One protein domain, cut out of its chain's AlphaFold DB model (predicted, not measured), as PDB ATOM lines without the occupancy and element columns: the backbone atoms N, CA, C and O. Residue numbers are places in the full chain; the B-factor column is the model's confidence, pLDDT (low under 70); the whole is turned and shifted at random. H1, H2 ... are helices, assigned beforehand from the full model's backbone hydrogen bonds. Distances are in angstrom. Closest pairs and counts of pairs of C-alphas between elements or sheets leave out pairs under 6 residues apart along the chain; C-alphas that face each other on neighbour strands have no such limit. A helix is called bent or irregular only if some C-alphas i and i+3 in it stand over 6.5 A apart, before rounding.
ATOM      1  N   GLU A   9     -43.972  15.914  21.004       82.00
ATOM      2  CA  GLU A   9     -44.665  15.571  22.249       82.00
ATOM      3  C   GLU A   9     -45.784  14.532  22.032       82.00
ATOM      4  O   GLU A   9     -45.910  13.579  22.801       82.00
ATOM      5  N   GLU A  10     -46.554  14.663  20.948       83.56
ATOM      6  CA  GLU A  10     -47.654  13.749  20.604       83.56
ATOM      7  C   GLU A  10     -47.122  12.375  20.192       83.56
ATOM      8  O   GLU A  10     -47.663  11.346  20.600       83.56
ATOM      9  N   ILE A  11     -46.012  12.348  19.445       81.94
ATOM     10  CA  ILE A  11     -45.332  11.105  19.058       81.94
ATOM     11  C   ILE A  11     -44.826  10.364  20.298       81.94
ATOM     12  O   ILE A  11     -45.013   9.152  20.428       81.94
ATOM     13  N   ARG A  12     -44.208  11.084  21.242       82.06
ATOM     14  CA  ARG A  12     -43.728  10.496  22.501       82.06
ATOM     15  C   ARG A  12     -44.873   9.923  23.330       82.06
ATOM     16  O   ARG A  12     -44.727   8.832  23.881       82.06
ATOM     17  N   GLU A  13     -46.012  10.606  23.394       85.44
ATOM     18  CA  GLU A  13     -47.172  10.105  24.133       85.44
ATOM     19  C   GLU A  13     -47.776   8.851  23.480       85.44
ATOM     20  O   GLU A  13     -48.017   7.853  24.165       85.44
ATOM     21  N   GLN A  14     -47.909   8.825  22.149       82.50
ATOM     22  CA  GLN A  14     -48.340   7.621  21.425       82.50
ATOM     23  C   GLN A  14     -47.377   6.441  21.631       82.50
ATOM     24  O   GLN A  14     -47.820   5.315  21.869       82.50
ATOM     25  N   LEU A  15     -46.061   6.684  21.627       86.44
ATOM     26  CA  LEU A  15     -45.054   5.659  21.921       86.44
ATOM     27  C   LEU A  15     -45.175   5.113  23.353       86.44
ATOM     28  O   LEU A  15     -45.025   3.906  23.559       86.44
ATOM     29  N   ARG A  16     -45.490   5.952  24.346       84.31
ATOM     30  CA  ARG A  16     -45.741   5.494  25.725       84.31
ATOM     31  C   ARG A  16     -46.982   4.618  25.811       84.31
ATOM     32  O   ARG A  16     -46.921   3.544  26.413       84.31
ATOM     33  N   LEU A  17     -48.086   5.034  25.188       83.38
ATOM     34  CA  LEU A  17     -49.314   4.235  25.134       83.38
ATOM     35  C   LEU A  17     -49.072   2.885  24.447       83.38
ATOM     36  O   LEU A  17     -49.536   1.853  24.943       83.38
ATOM     37  N   PHE A  18     -48.277   2.873  23.373       87.38
ATOM     38  CA  PHE A  18     -47.855   1.657  22.680       87.38
ATOM     39  C   PHE A  18     -47.041   0.725  23.593       87.38
ATOM     40  O   PHE A  18     -47.381  -0.452  23.733       87.38
ATOM     41  N   ILE A  19     -46.008   1.238  24.275       83.06
ATOM     42  CA  ILE A  19     -45.151   0.441  25.172       83.06
ATOM     43  C   ILE A  19     -45.941  -0.126  26.363       83.06
ATOM     44  O   ILE A  19     -45.665  -1.236  26.823       83.06
ATOM     45  N   HIS A  20     -46.934   0.610  26.862       80.25
ATOM     46  CA  HIS A  20     -47.784   0.176  27.970       80.25
ATOM     47  C   HIS A  20     -48.979  -0.694  27.548       80.25
ATOM     48  O   HIS A  20     -49.803  -1.017  28.404       80.25
ATOM     49  N   HIS A  21     -49.066  -1.097  26.273       78.44
ATOM     50  CA  HIS A  21     -50.169  -1.892  25.716       78.44
ATOM     51  C   HIS A  21     -51.554  -1.267  25.958       78.44
ATOM     52  O   HIS A  21     -52.519  -1.972  26.243       78.44
ATOM     53  N   ARG A  22     -51.642   0.066  25.882       74.81
ATOM     54  CA  ARG A  22     -52.883   0.830  26.104       74.81
ATOM     55  C   ARG A  22     -53.550   1.323  24.820       74.81
ATOM     56  O   ARG A  22     -54.581   1.976  24.905       74.81
ATOM     57  N   LEU A  23     -52.962   1.026  23.665       77.00
ATOM     58  CA  LEU A  23     -53.559   1.290  22.358       77.00
ATOM     59  C   LEU A  23     -54.520   0.168  21.965       77.00
ATOM     60  O   LEU A  23     -54.319  -0.992  22.343       77.00
ATOM     61  N   THR A  24     -55.530   0.509  21.170       83.19
ATOM     62  CA  THR A  24     -56.357  -0.486  20.478       83.19
ATOM     63  C   THR A  24     -55.506  -1.311  19.502       83.19
ATOM     64  O   THR A  24     -54.400  -0.920  19.132       83.19
ATOM     65  N   GLU A  25     -55.997  -2.477  19.066       81.38
ATOM     66  CA  GLU A  25     -55.246  -3.341  18.138       81.38
ATOM     67  C   GLU A  25     -54.903  -2.638  16.813       81.38
ATOM     68  O   GLU A  25     -53.812  -2.837  16.279       81.38
ATOM     69  N   VAL A  26     -55.800  -1.775  16.324       85.44
ATOM     70  CA  VAL A  26     -55.614  -1.002  15.085       85.44
ATOM     71  C   VAL A  26     -54.527   0.058  15.265       85.44
ATOM     72  O   VAL A  26     -53.544   0.057  14.528       85.44
ATOM     73  N   GLU A  27     -54.640   0.895  16.298       82.88
ATOM     74  CA  GLU A  27     -53.641   1.928  16.621       82.88
ATOM     75  C   GLU A  27     -52.263   1.319  16.903       82.88
ATOM     76  O   GLU A  27     -51.224   1.897  16.585       82.88
ATOM     77  N   ARG A  28     -52.238   0.119  17.489       84.88
ATOM     78  CA  ARG A  28     -51.004  -0.623  17.726       84.88
ATOM     79  C   ARG A  28     -50.336  -1.038  16.416       84.88
ATOM     80  O   ARG A  28     -49.127  -0.866  16.298       84.88
ATOM     81  N   ALA A  29     -51.091  -1.572  15.456       85.88
ATOM     82  CA  ALA A  29     -50.550  -1.946  14.152       85.88
ATOM     83  C   ALA A  29     -50.018  -0.718  13.393       85.88
ATOM     84  O   ALA A  29     -48.934  -0.768  12.813       85.88
ATOM     85  N   GLU A  30     -50.730   0.408  13.456       87.00
ATOM     86  CA  GLU A  30     -50.289   1.672  12.860       87.00
ATOM     87  C   GLU A  30     -49.001   2.192  13.503       87.00
ATOM     88  O   GLU A  30     -48.037   2.499  12.798       87.00
ATOM     89  N   ALA A  31     -48.938   2.224  14.837       85.12
ATOM     90  CA  ALA A  31     -47.738   2.619  15.563       85.12
ATOM     91  C   ALA A  31     -46.554   1.689  15.255       85.12
ATOM     92  O   ALA A  31     -45.431   2.161  15.092       85.12
ATOM     93  N   GLU A  32     -46.779   0.379  15.109       89.62
ATOM     94  CA  GLU A  32     -45.732  -0.576  14.734       89.62
ATOM     95  C   GLU A  32     -45.184  -0.307  13.324       89.62
ATOM     96  O   GLU A  32     -43.965  -0.272  13.134       89.62
ATOM     97  N   ILE A  33     -46.061  -0.027  12.354       90.12
ATOM     98  CA  ILE A  33     -45.661   0.372  10.998       90.12
ATOM     99  C   ILE A  33     -44.850   1.675  11.040       90.12
ATOM    100  O   ILE A  33     -43.806   1.764  10.390       90.12
ATOM    101  N   GLN A  34     -45.275   2.671  11.823       88.81
ATOM    102  CA  GLN A  34     -44.555   3.944  11.969       88.81
ATOM    103  C   GLN A  34     -43.176   3.758  12.621       88.81
ATOM    104  O   GLN A  34     -42.182   4.266  12.106       88.81
ATOM    105  N   ILE A  35     -43.075   2.963  13.693       89.81
ATOM    106  CA  ILE A  35     -41.798   2.638  14.356       89.81
ATOM    107  C   ILE A  35     -40.833   1.933  13.395       89.81
ATOM    108  O   ILE A  35     -39.625   2.172  13.444       89.81
ATOM    109  N   GLN A  36     -41.334   1.054  12.527       89.31
ATOM    110  CA  GLN A  36     -40.492   0.321  11.580       89.31
ATOM    111  C   GLN A  36     -40.063   1.168  10.377       89.31
ATOM    112  O   GLN A  36     -38.938   1.017   9.897       89.31
ATOM    113  N   SER A  37     -40.945   2.043   9.892       87.94
ATOM    114  CA  SER A  37     -40.741   2.810   8.657       87.94
ATOM    115  C   SER A  37     -40.095   4.184   8.865       87.94
ATOM    116  O   SER A  37     -39.529   4.726   7.916       87.94
ATOM    117  N   ASN A  38     -40.120   4.737  10.084       90.19
ATOM    118  CA  ASN A  38     -39.580   6.060  10.393       90.19
ATOM    119  C   ASN A  38     -38.394   5.986  11.377       90.19
ATOM    120  O   ASN A  38     -38.504   5.477  12.495       90.19
ATOM    121  N   ALA A  39     -37.242   6.524  10.961       87.25
ATOM    122  CA  ALA A  39     -36.008   6.504  11.743       87.25
ATOM    123  C   ALA A  39     -36.118   7.264  13.079       87.25
ATOM    124  O   ALA A  39     -35.551   6.810  14.077       87.25
ATOM    125  N   ASP A  40     -36.872   8.365  13.119       85.69
ATOM    126  CA  ASP A  40     -37.047   9.175  14.328       85.69
ATOM    127  C   ASP A  40     -37.927   8.450  15.349       85.69
ATOM    128  O   ASP A  40     -37.557   8.326  16.516       85.69
ATOM    129  N   TRP A  41     -39.023   7.838  14.892       88.00
ATOM    130  CA  TRP A  41     -39.872   6.986  15.731       88.00
ATOM    131  C   TRP A  41     -39.102   5.803  16.308       88.00
ATOM    132  O   TRP A  41     -39.219   5.498  17.494       88.00
ATOM    133  N   LYS A  42     -38.270   5.154  15.487       89.75
ATOM    134  CA  LYS A  42     -37.411   4.054  15.931       89.75
ATOM    135  C   LYS A  42     -36.422   4.501  17.005       89.75
ATOM    136  O   LYS A  42     -36.207   3.780  17.982       89.75
ATOM    137  N   ARG A  43     -35.824   5.683  16.832       90.06
ATOM    138  CA  ARG A  43     -34.908   6.277  17.807       90.06
ATOM    139  C   ARG A  43     -35.627   6.593  19.118       90.06
ATOM    140  O   ARG A  43     -35.172   6.140  20.165       90.06
ATOM    141  N   TRP A  44     -36.752   7.303  19.076       88.00
ATOM    142  CA  TRP A  44     -37.510   7.668  20.277       88.00
ATOM    143  C   TRP A  44     -38.074   6.451  21.013       88.00
ATOM    144  O   TRP A  44     -38.029   6.397  22.241       88.00
ATOM    145  N   TYR A  45     -38.515   5.423  20.285       89.50
ATOM    146  CA  TYR A  45     -38.924   4.150  20.876       89.50
ATOM    147  C   TYR A  45     -37.778   3.483  21.655       89.50
ATOM    148  O   TYR A  45     -37.966   3.030  22.787       89.50
ATOM    149  N   ALA A  46     -36.566   3.460  21.089       90.25
ATOM    150  CA  ALA A  46     -35.388   2.922  21.768       90.25
ATOM    151  C   ALA A  46     -34.990   3.751  23.006       90.25
ATOM    152  O   ALA A  46     -34.588   3.183  24.030       90.25
ATOM    153  N   GLU A  47     -35.123   5.079  22.934       89.50
ATOM    154  CA  GLU A  47     -34.890   5.985  24.064       89.50
ATOM    155  C   GLU A  47     -35.869   5.696  25.219       89.50
ATOM    156  O   GLU A  47     -35.417   5.495  26.352       89.50
ATOM    157  N   GLU A  48     -37.173   5.545  24.950       85.31
ATOM    158  CA  GLU A  48     -38.148   5.250  26.012       85.31
ATOM    159  C   GLU A  48     -38.019   3.839  26.591       85.31
ATOM    160  O   GLU A  48     -38.106   3.654  27.810       85.31
ATOM    161  N   LEU A  49     -37.698   2.833  25.770       86.31
ATOM    162  CA  LEU A  49     -37.353   1.506  26.288       86.31
ATOM    163  C   LEU A  49     -36.142   1.561  27.231       86.31
ATOM    164  O   LEU A  49     -36.117   0.887  28.267       86.31
ATOM    165  N   THR A  50     -35.140   2.376  26.901       89.62
ATOM    166  CA  THR A  50     -33.952   2.567  27.741       89.62
ATOM    167  C   THR A  50     -34.314   3.244  29.063       89.62
ATOM    168  O   THR A  50     -33.871   2.790  30.126       89.62
ATOM    169  N   TRP A  51     -35.155   4.282  29.028       82.06
ATOM    170  CA  TRP A  51     -35.637   4.972  30.226       82.06
ATOM    171  C   TRP A  51     -36.411   4.025  31.159       82.06
ATOM    172  O   TRP A  51     -36.075   3.914  32.344       82.06
ATOM    173  N   ILE A  52     -37.351   3.240  30.620       78.88
ATOM    174  CA  ILE A  52     -38.123   2.238  31.375       78.88
ATOM    175  C   ILE A  52     -37.203   1.188  32.008       78.88
ATOM    176  O   ILE A  52     -37.364   0.826  33.178       78.88
ATOM    177  N   ASN A  53     -36.212   0.694  31.265       83.56
ATOM    178  CA  ASN A  53     -35.273  -0.305  31.776       83.56
ATOM    179  C   ASN A  53     -34.391   0.249  32.903       83.56
ATOM    180  O   ASN A  53     -34.128  -0.451  33.891       83.56
ATOM    181  N   LYS A  54     -33.976   1.517  32.806       83.94
ATOM    182  CA  LYS A  54     -33.251   2.211  33.877       83.94
ATOM    183  C   LYS A  54     -34.116   2.336  35.133       83.94
ATOM    184  O   LYS A  54     -33.642   2.003  36.223       83.94
ATOM    185  N   TYR A  55     -35.384   2.723  34.981       79.88
ATOM    186  CA  TYR A  55     -36.333   2.835  36.088       79.88
ATOM    187  C   TYR A  55     -36.595   1.480  36.773       79.88
ATOM    188  O   TYR A  55     -36.400   1.346  37.983       79.88
ATOM    189  N   LYS A  56     -36.894   0.419  36.007       75.12
ATOM    190  CA  LYS A  56     -37.065  -0.949  36.540       75.12
ATOM    191  C   LYS A  56     -35.819  -1.448  37.277       75.12
ATOM    192  O   LYS A  56     -35.915  -2.130  38.300       75.12
ATOM    193  N   THR A  57     -34.630  -1.115  36.777       84.44
ATOM    194  CA  THR A  57     -33.363  -1.475  37.430       84.44
ATOM    195  C   THR A  57     -33.198  -0.755  38.768       84.44
ATOM    196  O   THR A  57     -32.743  -1.363  39.741       84.44
ATOM    197  N   PHE A  58     -33.591   0.518  38.842       87.75
ATOM    198  CA  PHE A  58     -33.606   1.280  40.088       87.75
ATOM    199  C   PHE A  58     -34.582   0.679  41.114       87.75
ATOM    200  O   PHE A  58     -34.174   0.409  42.246       87.75
ATOM    201  N   GLU A  59     -35.818   0.359  40.719       75.06
ATOM    202  CA  GLU A  59     -36.794  -0.295  41.605       75.06
ATOM    203  C   GLU A  59     -36.304  -1.652  42.119       75.06
ATOM    204  O   GLU A  59     -36.392  -1.933  43.313       75.06
ATOM    205  N   ARG A  60     -35.700  -2.480  41.255       78.81
ATOM    206  CA  ARG A  60     -35.101  -3.760  41.672       78.81
ATOM    207  C   ARG A  60     -34.012  -3.568  42.728       78.81
ATOM    208  O   ARG A  60     -33.950  -4.345  43.683       78.81
ATOM    209  N   LYS A  61     -33.162  -2.544  42.589       84.06
ATOM    210  CA  LYS A  61     -32.134  -2.210  43.591       84.06
ATOM    211  C   LYS A  61     -32.768  -1.755  44.909       84.06
ATOM    212  O   LYS A  61     -32.357  -2.242  45.962       84.06
ATOM    213  N   ARG A  62     -33.792  -0.895  44.856       74.94
ATOM    214  CA  ARG A  62     -34.542  -0.430  46.036       74.94
ATOM    215  C   ARG A  62     -35.228  -1.588  46.767       74.94
ATOM    216  O   ARG A  62     -35.065  -1.723  47.976       74.94
ATOM    217  N   ASN A  63     -35.914  -2.469  46.043       72.06
ATOM    218  CA  ASN A  63     -36.584  -3.635  46.619       72.06
ATOM    219  C   ASN A  63     -35.580  -4.614  47.235       72.06
ATOM    220  O   ASN A  63     -35.802  -5.110  48.335       72.06
ATOM    221  N   ARG A  64     -34.428  -4.837  46.586       81.31
ATOM    222  CA  ARG A  64     -33.347  -5.655  47.157       81.31
ATOM    223  C   ARG A  64     -32.801  -5.056  48.458       81.31
ATOM    224  O   ARG A  64     -32.546  -5.802  49.399       81.31
ATOM    225  N   ALA A  65     -32.640  -3.735  48.529       76.81
ATOM    226  CA  ALA A  65     -32.207  -3.054  49.750       76.81
ATOM    227  C   ALA A  65     -33.250  -3.159  50.877       76.81
ATOM    228  O   ALA A  65     -32.881  -3.422  52.018       76.81
ATOM    229  N   LEU A  66     -34.541  -3.026  50.554       70.94
ATOM    230  CA  LEU A  66     -35.642  -3.192  51.508       70.94
ATOM    231  C   LEU A  66     -35.733  -4.631  52.039       70.94
ATOM    232  O   LEU A  66     -35.839  -4.838  53.241       70.94
ATOM    233  N   ILE A  67     -35.630  -5.637  51.166       67.88
ATOM    234  CA  ILE A  67     -35.600  -7.048  51.582       67.88
ATOM    235  C   ILE A  67     -34.409  -7.297  52.511       67.88
ATOM    236  O   ILE A  67     -34.568  -7.928  53.553       67.88
ATOM    237  N   ARG A  68     -33.232  -6.751  52.179       72.62
ATOM    238  CA  ARG A  68     -32.043  -6.860  53.031       72.62
ATOM    239  C   ARG A  68     -32.257  -6.191  54.391       72.62
ATOM    240  O   ARG A  68     -31.891  -6.787  55.398       72.62
ATOM    241  N   SER A  69     -32.871  -5.004  54.441       70.94
ATOM    242  CA  SER A  69     -33.148  -4.314  55.709       70.94
ATOM    243  C   SER A  69     -34.158  -5.079  56.573       70.94
ATOM    244  O   SER A  69     -33.971  -5.197  57.785       70.94
ATOM    245  N   LEU A  70     -35.182  -5.676  55.953       64.19
ATOM    246  CA  LEU A  70     -36.153  -6.535  56.631       64.19
ATOM    247  C   LEU A  70     -35.503  -7.809  57.176       64.19
ATOM    248  O   LEU A  70     -35.753  -8.158  58.324       64.19
ATOM    249  N   GLN A  71     -34.622  -8.456  56.409       67.06
ATOM    250  CA  GLN A  71     -33.869  -9.631  56.861       67.06
ATOM    251  C   GLN A  71     -32.910  -9.312  58.016       67.06
ATOM    252  O   GLN A  71     -32.737 -10.137  58.907       67.06
ATOM    253  N   THR A  72     -32.302  -8.121  58.036       71.25
ATOM    254  CA  THR A  72     -31.459  -7.696  59.166       71.25
ATOM    255  C   THR A  72     -32.272  -7.326  60.405       71.25
ATOM    256  O   THR A  72     -31.836  -7.596  61.518       71.25
ATOM    257  N   LYS A  73     -33.450  -6.712  60.227       62.19
ATOM    258  CA  LYS A  73     -34.318  -6.282  61.334       62.19
ATOM    259  C   LYS A  73     -35.075  -7.453  61.960       62.19
ATOM    260  O   LYS A  73     -35.338  -7.447  63.158       62.19
ATOM    261  N   TYR A  74     -35.397  -8.456  61.151       63.19
ATOM    262  CA  TYR A  74     -36.032  -9.698  61.559       63.19
ATOM    263  C   TYR A  74     -35.161 -10.850  61.050       63.19
ATOM    264  O   TYR A  74     -35.409 -11.345  59.947       63.19
TER     265      TYR A  74
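AT A GLANCE: This is residues 9 to 74 of the 217 residues of an uncharacterized protein of Siphonobacter curvatus (UniProt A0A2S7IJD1). Two short helices, H1 and H2, and the beginning of a much longer one, H3, make a small compact body, and the rest of H3 sticks out from it as a long straight arm, residues 53 to 73. H2 and H3 meet in a corner, like an L with one very long limb, and H1 sits in the angle between them, touching both. The printed part has 66 residues with three named helices in the order H1, H2, H3 and no named strand; the class is all helix. The whole is extended, with a radius of gyration of the C-alphas of 17.1 A, and its spans of 53 by 23 by 18 A outline a rod whose length is made by H3.

HOW THE PARTS SIT: H1, residues 9 to 19, touches H2, residues 25 to 37, the closest C-alphas being those of Phe 18 and Arg 28, 6.3 A apart. H2 touches H1 with residues 28 to 31 alone. Their lines stand at a steep tilt of 66 degrees, and they run opposite ways. H1 also touches H3, residues 39 to 73, and H3 touches H1 with residues 41 to 49 alone. The closest C-alphas here are those of Leu 15 and Tyr 45, 6.4 A apart. H1 and H3 run the same way at a steep tilt of 57 degrees. H2 and H3 touch only at the corner by their link, residues 34 to 36 of H2 with residues 41 to 45 of H3; the closest C-alphas are those of Ile 35 and Lys 42, 4.9 A apart. They run opposite ways at a steep tilt of 69 degrees, only just short of about perpendicular. In H1, H2 and H3, every O i to N i+4 pair is within hydrogen-bond range.

IN THESE COORDINATES: H1 runs from Glu 9, with its C-alpha at (-44.665, 15.571, 22.249), to Ile 19. H2 runs from Glu 25 to Ser 37 and measures 18.4 A from first to last C-alpha. H3 runs from Ala 39, with its C-alpha at (-36.008, 6.504, 11.743), to Lys 73, with its C-alpha at (-34.318, -6.282, 61.334), and measures 51.2 A. None of the three helices is bent.

THE WHOLE: The two C-alphas farthest apart are those of Ser 37 and Tyr 74, at 54.6 A. Residues 53 to 74, of which 53 to 73 belong to H3, stand free; without them the body has 44 residues and spans 24 by 22 by 16 A. The links H1 to H2 and H2 to H3 are tight, with 5 residues and 1 residue between the helices. The printed part has no cut. The mean pLDDT of the printed part is 81.9; residue 67, residues 70 to 71 and residues 73 to 74 are under 70.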